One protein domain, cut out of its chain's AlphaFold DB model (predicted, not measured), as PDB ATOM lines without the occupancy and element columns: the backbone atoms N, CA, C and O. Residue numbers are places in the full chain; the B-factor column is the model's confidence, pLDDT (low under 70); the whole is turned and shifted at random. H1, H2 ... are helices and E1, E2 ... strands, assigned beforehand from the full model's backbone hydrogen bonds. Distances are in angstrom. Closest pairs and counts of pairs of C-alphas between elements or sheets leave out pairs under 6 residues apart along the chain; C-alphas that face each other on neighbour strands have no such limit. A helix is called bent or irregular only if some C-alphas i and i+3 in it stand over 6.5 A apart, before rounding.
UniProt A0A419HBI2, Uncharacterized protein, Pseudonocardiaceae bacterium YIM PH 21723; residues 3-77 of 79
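AT A GLANCE: This is residues 3 to 77 of the 79 residues of an uncharacterized protein of Pseudonocardiaceae bacterium YIM PH 21723 (UniProt A0A419HBI2). A twisted antiparallel sheet, in the order E2 E3 E1 E4, has helices H1 and H2 over one face and its other face bare, in two layers. The printed part has 75 residues, with two named helices and four named strands, in the order E1 H1 E2 E3 H2 E4, mixed in class. It is compact, radius of gyration of the C-alphas 12.5 A, spanning 39 by 20 by 20 A.

IN THESE COORDINATES: Find C-alpha 3 at (19.874, 32.887, 3.430), where E1, residues 3 to 5, begins. Next come H1, residues 8 to 20, 18.5 A; E2, residues 25 to 31, 16.0 A; E3, residues 43 to 48, 15.6 A; and H2, residues 58 to 70, 19.3 A, only just irregular, C-alphas 59 and 62 being 6.54 A apart. E4, residues 74 to 76, ends at (14.713, 35.574, 5.182).

HOW THE PARTS SIT: Look within hydrogen-bond range: N 29 and O 45 in hairpin E2 and E3, 3.0 A; N 5 and O 44 between E1 and E3, 2.8 A; N 4 and O 74 between E1 and E4, 2.9 A. E1, H1, E2 and E3, H2, E4 are split strand-helix-strand units, the strands running the same way with another between, both crossovers right-handed. H1 is on the sheet, height 8.8 A, its closest C-alphas to E3 being Arg 8 and Trp 44, 5.9 A; H2 is on the same face. Every O i to N i+4 pair is within range in H1, 7 of 9 in H2.

THE WHOLE: The printed part has no cut; the E2 to E3 link is long, and pLDDT is under 70 at residues 31 to 42 and 49 to 59.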
ATOM      1  N   LEU A   3      20.207  34.272   3.749       82.75
ATOM      2  CA  LEU A   3      19.874  32.887   3.430       82.75
ATOM      3  C   LEU A   3      20.227  32.044   4.641       82.75
ATOM      4  O   LEU A   3      21.290  32.243   5.222       82.75
ATOM      5  N   VAL A   4      19.327  31.154   5.018       83.38
ATOM      6  CA  VAL A   4      19.494  30.236   6.137       83.38
ATOM      7  C   VAL A   4      19.551  28.833   5.561       83.38
ATOM      8  O   VAL A   4      18.659  28.459   4.805       83.38
ATOM      9  N   LEU A   5      20.613  28.098   5.867       82.81
ATOM     10  CA  LEU A   5      20.837  26.738   5.399       82.81
ATOM     11  C   LEU A   5      21.132  25.822   6.590       82.81
ATOM     12  O   LEU A   5      21.821  26.257   7.514       82.81
ATOM     13  N   PRO A   6      20.681  24.560   6.564       77.31
ATOM     14  CA  PRO A   6      20.960  23.610   7.640       77.31
ATOM     15  C   PRO A   6      22.420  23.134   7.632       77.31
ATOM     16  O   PRO A   6      22.973  22.790   8.675       77.31
ATOM     17  N   ASP A   7      23.071  23.137   6.464       81.12
ATOM     18  CA  ASP A   7      24.440  22.651   6.306       81.12
ATOM     19  C   ASP A   7      25.438  23.790   6.054       81.12
ATOM     20  O   ASP A   7      25.214  24.701   5.250       81.12
ATOM     21  N   ARG A   8      26.581  23.718   6.743       82.56
ATOM     22  CA  ARG A   8      27.667  24.689   6.599       82.56
ATOM     23  C   ARG A   8      28.253  24.665   5.198       82.56
ATOM     24  O   ARG A   8      28.540  25.724   4.645       82.56
ATOM     25  N   ASP A   9      28.511  23.468   4.681       82.75
ATOM     26  CA  ASP A   9      29.212  23.291   3.414       82.75
ATOM     27  C   ASP A   9      28.341  23.852   2.286       82.75
ATOM     28  O   ASP A   9      28.817  24.641   1.476       82.75
ATOM     29  N   ALA A  10      27.027  23.599   2.357       84.44
ATOM     30  CA  ALA A  10      26.032  24.211   1.481       84.44
ATOM     31  C   ALA A  10      26.025  25.746   1.581       84.44
ATOM     32  O   ALA A  10      25.992  26.442   0.566       84.44
ATOM     33  N   ALA A  11      26.099  26.303   2.794       84.88
ATOM     34  CA  ALA A  11      26.142  27.750   2.984       84.88
ATOM     35  C   ALA A  11      27.408  28.393   2.390       84.88
ATOM     36  O   ALA A  11      27.340  29.476   1.799       84.88
ATOM     37  N   GLU A  12      28.568  27.747   2.537       84.69
ATOM     38  CA  GLU A  12      29.827  28.222   1.955       84.69
ATOM     39  C   GLU A  12      29.860  28.049   0.427       84.69
ATOM     40  O   GLU A  12      30.330  28.953  -0.272       84.69
ATOM     41  N   GLU A  13      29.322  26.944  -0.097       86.00
ATOM     42  CA  GLU A  13      29.196  26.678  -1.533       86.00
ATOM     43  C   GLU A  13      28.314  27.731  -2.207       86.00
ATOM     44  O   GLU A  13      28.777  28.435  -3.109       86.00
ATOM     45  N   LEU A  14      27.105  27.947  -1.683       84.88
ATOM     46  CA  LEU A  14      26.164  28.933  -2.204       84.88
ATOM     47  C   LEU A  14      26.732  30.358  -2.132       84.88
ATOM     48  O   LEU A  14      26.600  31.146  -3.070       84.88
ATOM     49  N   ALA A  15      27.435  30.708  -1.051       85.00
ATOM     50  CA  ALA A  15      28.149  31.982  -0.971       85.00
ATOM     51  C   ALA A  15      29.253  32.099  -2.045       85.00
ATOM     52  O   ALA A  15      29.495  33.186  -2.581       85.00
ATOM     53  N   GLY A  16      29.923  30.998  -2.382       84.75
ATOM     54  CA  GLY A  16      30.890  30.925  -3.474       84.75
ATOM     55  C   GLY A  16      30.255  31.166  -4.844       84.75
ATOM     56  O   GLY A  16      30.745  32.011  -5.602       84.75
ATOM     57  N   GLU A  17      29.150  30.483  -5.136       86.19
ATOM     58  CA  GLU A  17      28.402  30.619  -6.391       86.19
ATOM     59  C   GLU A  17      27.881  32.042  -6.588       86.19
ATOM     60  O   GLU A  17      28.160  32.684  -7.607       86.19
ATOM     61  N   LEU A  18      27.254  32.603  -5.553       82.50
ATOM     62  CA  LEU A  18      26.762  33.975  -5.580       82.50
ATOM     63  C   LEU A  18      27.907  34.964  -5.828       82.50
ATOM     64  O   LEU A  18      27.791  35.887  -6.638       82.50
ATOM     65  N   ARG A  19      29.068  34.773  -5.194       81.94
ATOM     66  CA  ARG A  19      30.234  35.628  -5.456       81.94
ATOM     67  C   ARG A  19      30.708  35.517  -6.911       81.94
ATOM     68  O   ARG A  19      31.098  36.539  -7.481       81.94
ATOM     69  N   ALA A  20      30.669  34.328  -7.514       82.31
ATOM     70  CA  ALA A  20      31.035  34.113  -8.916       82.31
ATOM     71  C   ALA A  20      30.068  34.810  -9.889       82.31
ATOM     72  O   ALA A  20      30.496  35.362 -10.902       82.31
ATOM     73  N   GLU A  21      28.786  34.875  -9.543       78.88
ATOM     74  CA  GLU A  21      27.760  35.620 -10.283       78.88
ATOM     75  C   GLU A  21      27.829  37.145 -10.082       78.88
ATOM     76  O   GLU A  21      27.081  37.901 -10.705       78.88
ATOM     77  N   GLY A  22      28.755  37.617  -9.243       75.88
ATOM     78  CA  GLY A  22      29.015  39.034  -9.007       75.88
ATOM     79  C   GLY A  22      28.353  39.598  -7.753       75.88
ATOM     80  O   GLY A  22      28.509  40.794  -7.487       75.88
ATOM     81  N   TRP A  23      27.682  38.769  -6.951       76.94
ATOM     82  CA  TRP A  23      27.117  39.192  -5.674       76.94
ATOM     83  C   TRP A  23      28.205  39.531  -4.652       76.94
ATOM     84  O   TRP A  23      29.398  39.227  -4.798       76.94
ATOM     85  N   ARG A  24      27.780  40.196  -3.579       75.62
ATOM     86  CA  ARG A  24      28.577  40.423  -2.372       75.62
ATOM     87  C   ARG A  24      27.928  39.666  -1.212       75.62
ATOM     88  O   ARG A  24      27.241  40.273  -0.392       75.62
ATOM     89  N   PRO A  25      28.087  38.330  -1.156       75.69
ATOM     90  CA  PRO A  25      27.761  37.614   0.059       75.69
ATOM     91  C   PRO A  25      28.713  38.095   1.153       75.69
ATOM     92  O   PRO A  25      29.938  38.096   1.000       75.69
ATOM     93  N   GLY A  26      28.112  38.584   2.226       73.94
ATOM     94  CA  GLY A  26      28.751  38.854   3.493       73.94
ATOM     95  C   GLY A  26      29.161  37.557   4.186       73.94
ATOM     96  O   GLY A  26      29.237  36.478   3.601       73.94
ATOM     97  N   THR A  27      29.492  37.673   5.463       74.44
ATOM     98  CA  THR A  27      30.088  36.564   6.200       74.44
ATOM     99  C   THR A  27      29.047  35.507   6.569       74.44
ATOM    100  O   THR A  27      27.985  35.849   7.093       74.44
ATOM    101  N   VAL A  28      29.387  34.241   6.313       80.81
ATOM    102  CA  VAL A  28      28.635  33.064   6.762       80.81
ATOM    103  C   VAL A  28      28.859  32.890   8.262       80.81
ATOM    104  O   VAL A  28      30.004  32.792   8.707       80.81
ATOM    105  N   HIS A  29      27.785  32.872   9.048       78.06
ATOM    106  CA  HIS A  29      27.854  32.683  10.498       78.06
ATOM    107  C   HIS A  29      26.775  31.718  10.968       78.06
ATOM    108  O   HIS A  29      25.663  31.735  10.452       78.06
ATOM    109  N   ARG A  30      27.099  30.914  11.983       75.00
ATOM    110  CA  ARG A  30      26.113  30.115  12.720       75.00
ATOM    111  C   ARG A  30      25.180  31.044  13.496       75.00
ATOM    112  O   ARG A  30      25.664  31.822  14.322       75.00
ATOM    113  N   ASP A  31      23.881  30.948  13.262       67.94
ATOM    114  CA  ASP A  31      22.866  31.608  14.078       67.94
ATOM    115  C   ASP A  31      22.070  30.526  14.805       67.94
ATOM    116  O   ASP A  31      21.632  29.551  14.211       67.94
ATOM    117  N   MET A  32      21.944  30.648  16.125       58.72
ATOM    118  CA  MET A  32      21.115  29.724  16.897       58.72
ATOM    119  C   MET A  32      19.684  30.251  16.857       58.72
ATOM    120  O   MET A  32      19.248  30.948  17.779       58.72
ATOM    121  N   LEU A  33      18.962  29.952  15.776       54.81
ATOM    122  CA  LEU A  33      17.535  30.235  15.648       54.81
ATOM    123  C   LEU A  33      16.729  29.245  16.505       54.81
ATOM    124  O   LEU A  33      16.006  28.394  16.024       54.81
ATOM    125  N   SER A  34      16.844  29.404  17.825       56.44
ATOM    126  CA  SER A  34      15.937  28.882  18.854       56.44
ATOM    127  C   SER A  34      15.415  27.444  18.643       56.44
ATOM    128  O   SER A  34      14.204  27.229  18.647       56.44
ATOM    129  N   GLY A  35      16.315  26.466  18.554       47.97
ATOM    130  CA  GLY A  35      16.041  25.041  18.770       47.97
ATOM    131  C   GLY A  35      16.955  24.511  19.876       47.97
ATOM    132  O   GLY A  35      18.070  24.997  20.028       47.97
ATOM    133  N   GLU A  36      16.448  23.619  20.722       43.50
ATOM    134  CA  GLU A  36      17.121  23.087  21.915       43.50
ATOM    135  C   GLU A  36      18.528  22.507  21.655       43.50
ATOM    136  O   GLU A  36      18.857  22.086  20.558       43.50
ATOM    137  N   ASP A  37      19.331  22.516  22.721       59.78
ATOM    138  CA  ASP A  37      20.762  22.213  22.901       59.78
ATOM    139  C   ASP A  37      21.269  20.833  22.396       59.78
ATOM    140  O   ASP A  37      22.022  20.164  23.098       59.78
ATOM    141  N   ASP A  38      20.926  20.397  21.183       53.16
ATOM    142  CA  ASP A  38      21.620  19.310  20.488       53.16
ATOM    143  C   ASP A  38      22.537  19.921  19.421       53.16
ATOM    144  O   ASP A  38      22.119  20.680  18.551       53.16
ATOM    145  N   ALA A  39      23.833  19.612  19.486       51.00
ATOM    146  CA  ALA A  39      24.886  20.166  18.625       51.00
ATOM    147  C   ALA A  39      24.780  19.760  17.133       51.00
ATOM    148  O   ALA A  39      25.763  19.860  16.395       51.00
ATOM    149  N   GLU A  40      23.611  19.286  16.713       50.88
ATOM    150  CA  GLU A  40      23.310  18.679  15.420       50.88
ATOM    151  C   GLU A  40      22.283  19.490  14.603       50.88
ATOM    152  O   GLU A  40      22.137  19.206  13.420       50.88
ATOM    153  N   ASP A  41      21.654  20.534  15.166       57.16
ATOM    154  CA  ASP A  41      20.729  21.433  14.450       57.16
ATOM    155  C   ASP A  41      21.244  22.882  14.565       57.16
ATOM    156  O   ASP A  41      21.032  23.585  15.555       57.16
ATOM    157  N   VAL A  42      22.071  23.304  13.604       58.44
ATOM    158  CA  VAL A  42      22.619  24.668  13.548       58.44
ATOM    159  C   VAL A  42      22.265  25.317  12.221       58.44
ATOM    160  O   VAL A  42      22.728  24.893  11.170       58.44
ATOM    161  N   ASP A  43      21.508  26.405  12.284       72.81
ATOM    162  CA  ASP A  43      21.189  27.212  11.115       72.81
ATOM    163  C   ASP A  43      22.396  28.073  10.703       72.81
ATOM    164  O   ASP A  43      22.886  28.942  11.438       72.81
ATOM    165  N   TRP A  44      22.909  27.845   9.498       81.62
ATOM    166  CA  TRP A  44      23.979  28.630   8.894       81.62
ATOM    167  C   TRP A  44      23.405  29.782   8.092       81.62
ATOM    168  O   TRP A  44      22.678  29.597   7.119       81.62
ATOM    169  N   VAL A  45      23.773  31.001   8.477       80.00
ATOM    170  CA  VAL A  45      23.235  32.215   7.879       80.00
ATOM    171  C   VAL A  45      24.262  32.866   6.963       80.00
ATOM    172  O   VAL A  45      25.310  33.344   7.406       80.00
ATOM    173  N   VAL A  46      23.930  32.954   5.677       81.94
ATOM    174  CA  VAL A  46      24.667  33.723   4.672       81.94
ATOM    175  C   VAL A  46      24.031  35.099   4.550       81.94
ATOM    176  O   VAL A  46      22.918  35.263   4.040       81.94
ATOM    177  N   ARG A  47      24.740  36.130   5.012       78.69
ATOM    178  CA  ARG A  47      24.290  37.508   4.808       78.69
ATOM    179  C   ARG A  47      24.557  37.934   3.376       78.69
ATOM    180  O   ARG A  47      25.672  37.791   2.910       78.69
ATOM    181  N   LEU A  48      23.583  38.531   2.704       75.00
ATOM    182  CA  LEU A  48      23.793  39.198   1.421       75.00
ATOM    183  C   LEU A  48      23.818  40.708   1.628       75.00
ATOM    184  O   LEU A  48      22.860  41.284   2.160       75.00
ATOM    185  N   GLU A  49      24.919  41.335   1.214       65.12
ATOM    186  CA  GLU A  49      25.015  42.787   1.129       65.12
ATOM    187  C   GLU A  49      24.249  43.242  -0.119       65.12
ATOM    188  O   GLU A  49      24.469  42.746  -1.226       65.12
ATOM    189  N   TYR A  50      23.292  44.148   0.076       63.94
ATOM    190  CA  TYR A  50      22.570  44.770  -1.028       63.94
ATOM    191  C   TYR A  50      23.524  45.672  -1.829       63.94
ATOM    192  O   TYR A  50      24.494  46.191  -1.276       63.94
ATOM    193  N   ASP A  51      23.226  45.913  -3.111       53.50
ATOM    194  CA  ASP A  51      23.796  47.071  -3.816       53.50
ATOM    195  C   ASP A  51      23.493  48.360  -3.023       53.50
ATOM    196  O   ASP A  51      22.529  48.388  -2.254       53.50
ATOM    197  N   ASP A  52      24.280  49.425  -3.217       48.53
ATOM    198  CA  ASP A  52      24.224  50.713  -2.488       48.53
ATOM    199  C   ASP A  52      22.794  51.303  -2.373       48.53
ATOM    200  O   ASP A  52      22.486  52.097  -1.485       48.53
ATOM    201  N   ARG A  53      21.871  50.864  -3.241       52.00
ATOM    202  CA  ARG A  53      20.449  51.235  -3.251       52.00
ATOM    203  C   ARG A  53      19.507  50.383  -2.390       52.00
ATOM    204  O   ARG A  53      18.304  50.638  -2.417       52.00
ATOM    205  N   GLY A  54      19.980  49.355  -1.686       53.59
ATOM    206  CA  GLY A  54      19.145  48.481  -0.842       53.59
ATOM    207  C   GLY A  54      18.121  47.630  -1.607       53.59
ATOM    208  O   GLY A  54      17.353  46.881  -1.010       53.59
ATOM    209  N   SER A  55      18.098  47.727  -2.936       55.53
ATOM    210  CA  SER A  55      17.156  47.031  -3.799       55.53
ATOM    211  C   SER A  55      17.910  45.907  -4.487       55.53
ATOM    212  O   SER A  55      18.363  46.032  -5.624       55.53
ATOM    213  N   VAL A  56      18.094  44.801  -3.770       56.78
ATOM    214  CA  VAL A  56      18.301  43.534  -4.466       56.78
ATOM    215  C   VAL A  56      16.992  43.303  -5.202       56.78
ATOM    216  O   VAL A  56      15.938  43.162  -4.585       56.78
ATOM    217  N   ALA A  57      17.073  43.456  -6.520       55.47
ATOM    218  CA  ALA A  57      15.951  43.423  -7.432       55.47
ATOM    219  C   ALA A  57      15.059  42.226  -7.096       55.47
ATOM    220  O   ALA A  57      15.552  41.105  -7.043       55.47
ATOM    221  N   ALA A  58      13.762  42.456  -6.890       61.62
ATOM    222  CA  ALA A  58      12.774  41.392  -6.685       61.62
ATOM    223  C   ALA A  58      12.881  40.270  -7.742       61.62
ATOM    224  O   ALA A  58      12.579  39.121  -7.457       61.62
ATOM    225  N   ASP A  59      13.394  40.601  -8.928       67.19
ATOM    226  CA  ASP A  59      13.730  39.694 -10.030       67.19
ATOM    227  C   ASP A  59      14.739  38.587  -9.660       67.19
ATOM    228  O   ASP A  59      14.661  37.473 -10.159       67.19
ATOM    229  N   ARG A  60      15.669  38.870  -8.743       73.81
ATOM    230  CA  ARG A  60      16.680  37.921  -8.254       73.81
ATOM    231  C   ARG A  60      16.275  37.224  -6.955       73.81
ATOM    232  O   ARG A  60      16.997  36.352  -6.490       73.81
ATOM    233  N   TYR A  61      15.165  37.631  -6.342       78.38
ATOM    234  CA  TYR A  61      14.681  37.006  -5.113       78.38
ATOM    235  C   TYR A  61      14.224  35.568  -5.371       78.38
ATOM    236  O   TYR A  61      14.577  34.680  -4.606       78.38
ATOM    237  N   ASP A  62      13.493  35.344  -6.464       82.69
ATOM    238  CA  ASP A  62      12.984  34.023  -6.859       82.69
ATOM    239  C   ASP A  62      14.126  33.020  -7.105       82.69
ATOM    240  O   ASP A  62      14.099  31.899  -6.608       82.69
ATOM    241  N   ASP A  63      15.195  33.477  -7.762       84.06
ATOM    242  CA  ASP A  63      16.429  32.714  -7.986       84.06
ATOM    243  C   ASP A  63      17.117  32.308  -6.668       84.06
ATOM    244  O   ASP A  63      17.525  31.162  -6.492       84.06
ATOM    245  N   LEU A  64      17.181  33.229  -5.700       81.81
ATOM    246  CA  LEU A  64      17.756  32.962  -4.378       81.81
ATOM    247  C   LEU A  64      16.897  32.003  -3.549       81.81
ATOM    248  O   LEU A  64      17.449  31.216  -2.783       81.81
ATOM    249  N   VAL A  65      15.570  32.065  -3.692       85.44
ATOM    250  CA  VAL A  65      14.653  31.108  -3.059       85.44
ATOM    251  C   VAL A  65      14.875  29.715  -3.633       85.44
ATOM    252  O   VAL A  65      15.097  28.799  -2.853       85.44
ATOM    253  N   GLY A  66      14.907  29.572  -4.962       86.38
ATOM    254  CA  GLY A  66      15.129  28.278  -5.609       86.38
ATOM    255  C   GLY A  66      16.419  27.608  -5.139       86.38
ATOM    256  O   GLY A  66      16.395  26.455  -4.726       86.38
ATOM    257  N   ARG A  67      17.521  28.362  -5.084       84.56
ATOM    258  CA  ARG A  67      18.801  27.842  -4.581       84.56
ATOM    259  C   ARG A  67      18.763  27.476  -3.108       84.56
ATOM    260  O   ARG A  67      19.316  26.457  -2.722       84.56
ATOM    261  N   ALA A  68      18.130  28.297  -2.272       84.81
ATOM    262  CA  ALA A  68      17.983  27.960  -0.862       84.81
ATOM    263  C   ALA A  68      17.218  26.636  -0.708       84.81
ATOM    264  O   ALA A  68      17.695  25.758   0.000       84.81
ATOM    265  N   GLU A  69      16.113  26.452  -1.436       85.19
ATOM    266  CA  GLU A  69      15.330  25.212  -1.419       85.19
ATOM    267  C   GLU A  69      16.114  23.994  -1.943       85.19
ATOM    268  O   GLU A  69      15.969  22.905  -1.394       85.19
ATOM    269  N   GLU A  70      16.985  24.159  -2.949       85.81
ATOM    270  CA  GLU A  70      17.881  23.087  -3.428       85.81
ATOM    271  C   GLU A  70      18.829  22.567  -2.335       85.81
ATOM    272  O   GLU A  70      19.239  21.404  -2.374       85.81
ATOM    273  N   HIS A  71      19.134  23.402  -1.341       82.25
ATOM    274  CA  HIS A  71      19.963  23.063  -0.188       82.25
ATOM    275  C   HIS A  71      19.163  22.900   1.120       82.25
ATOM    276  O   HIS A  71      19.744  22.998   2.202       82.25
ATOM    277  N   ASP A  72      17.846  22.663   1.040       82.12
ATOM    278  CA  ASP A  72      16.950  22.509   2.206       82.12
ATOM    279  C   ASP A  72      16.925  23.753   3.134       82.12
ATOM    280  O   ASP A  72      16.631  23.688   4.325       82.12
ATOM    281  N   GLY A  73      17.263  24.917   2.580       83.62
ATOM    282  CA  GLY A  73      17.312  26.212   3.248       83.62
ATOM    283  C   GLY A  73      16.166  27.149   2.862       83.62
ATOM    284  O   GLY A  73      15.301  26.840   2.044       83.62
ATOM    285  N   PHE A  74      16.167  28.352   3.438       84.00
ATOM    286  CA  PHE A  74      15.173  29.384   3.148       84.00
ATOM    287  C   PHE A  74      15.757  30.799   3.126       84.00
ATOM    288  O   PHE A  74      16.746  31.130   3.784       84.00
ATOM    289  N   VAL A  75      15.102  31.682   2.370       84.81
ATOM    290  CA  VAL A  75      15.421  33.112   2.323       84.81
ATOM    291  C   VAL A  75      14.625  33.865   3.390       84.81
ATOM    292  O   VAL A  75      13.398  33.798   3.428       84.81
ATOM    293  N   SER A  76      15.314  34.663   4.207       81.06
ATOM    294  CA  SER A  76      14.713  35.574   5.182       81.06
ATOM    295  C   SER A  76      15.070  37.035   4.894       81.06
ATOM    296  O   SER A  76      16.236  37.436   4.776       81.06
ATOM    297  N   VAL A  77      14.036  37.872   4.795       74.19
ATOM    298  CA  VAL A  77      14.155  39.331   4.711       74.19
ATOM    299  C   VAL A  77      13.872  39.926   6.086       74.19
ATOM    300  O   VAL A  77      12.725  40.062   6.500       74.19
TER     301      VAL A  77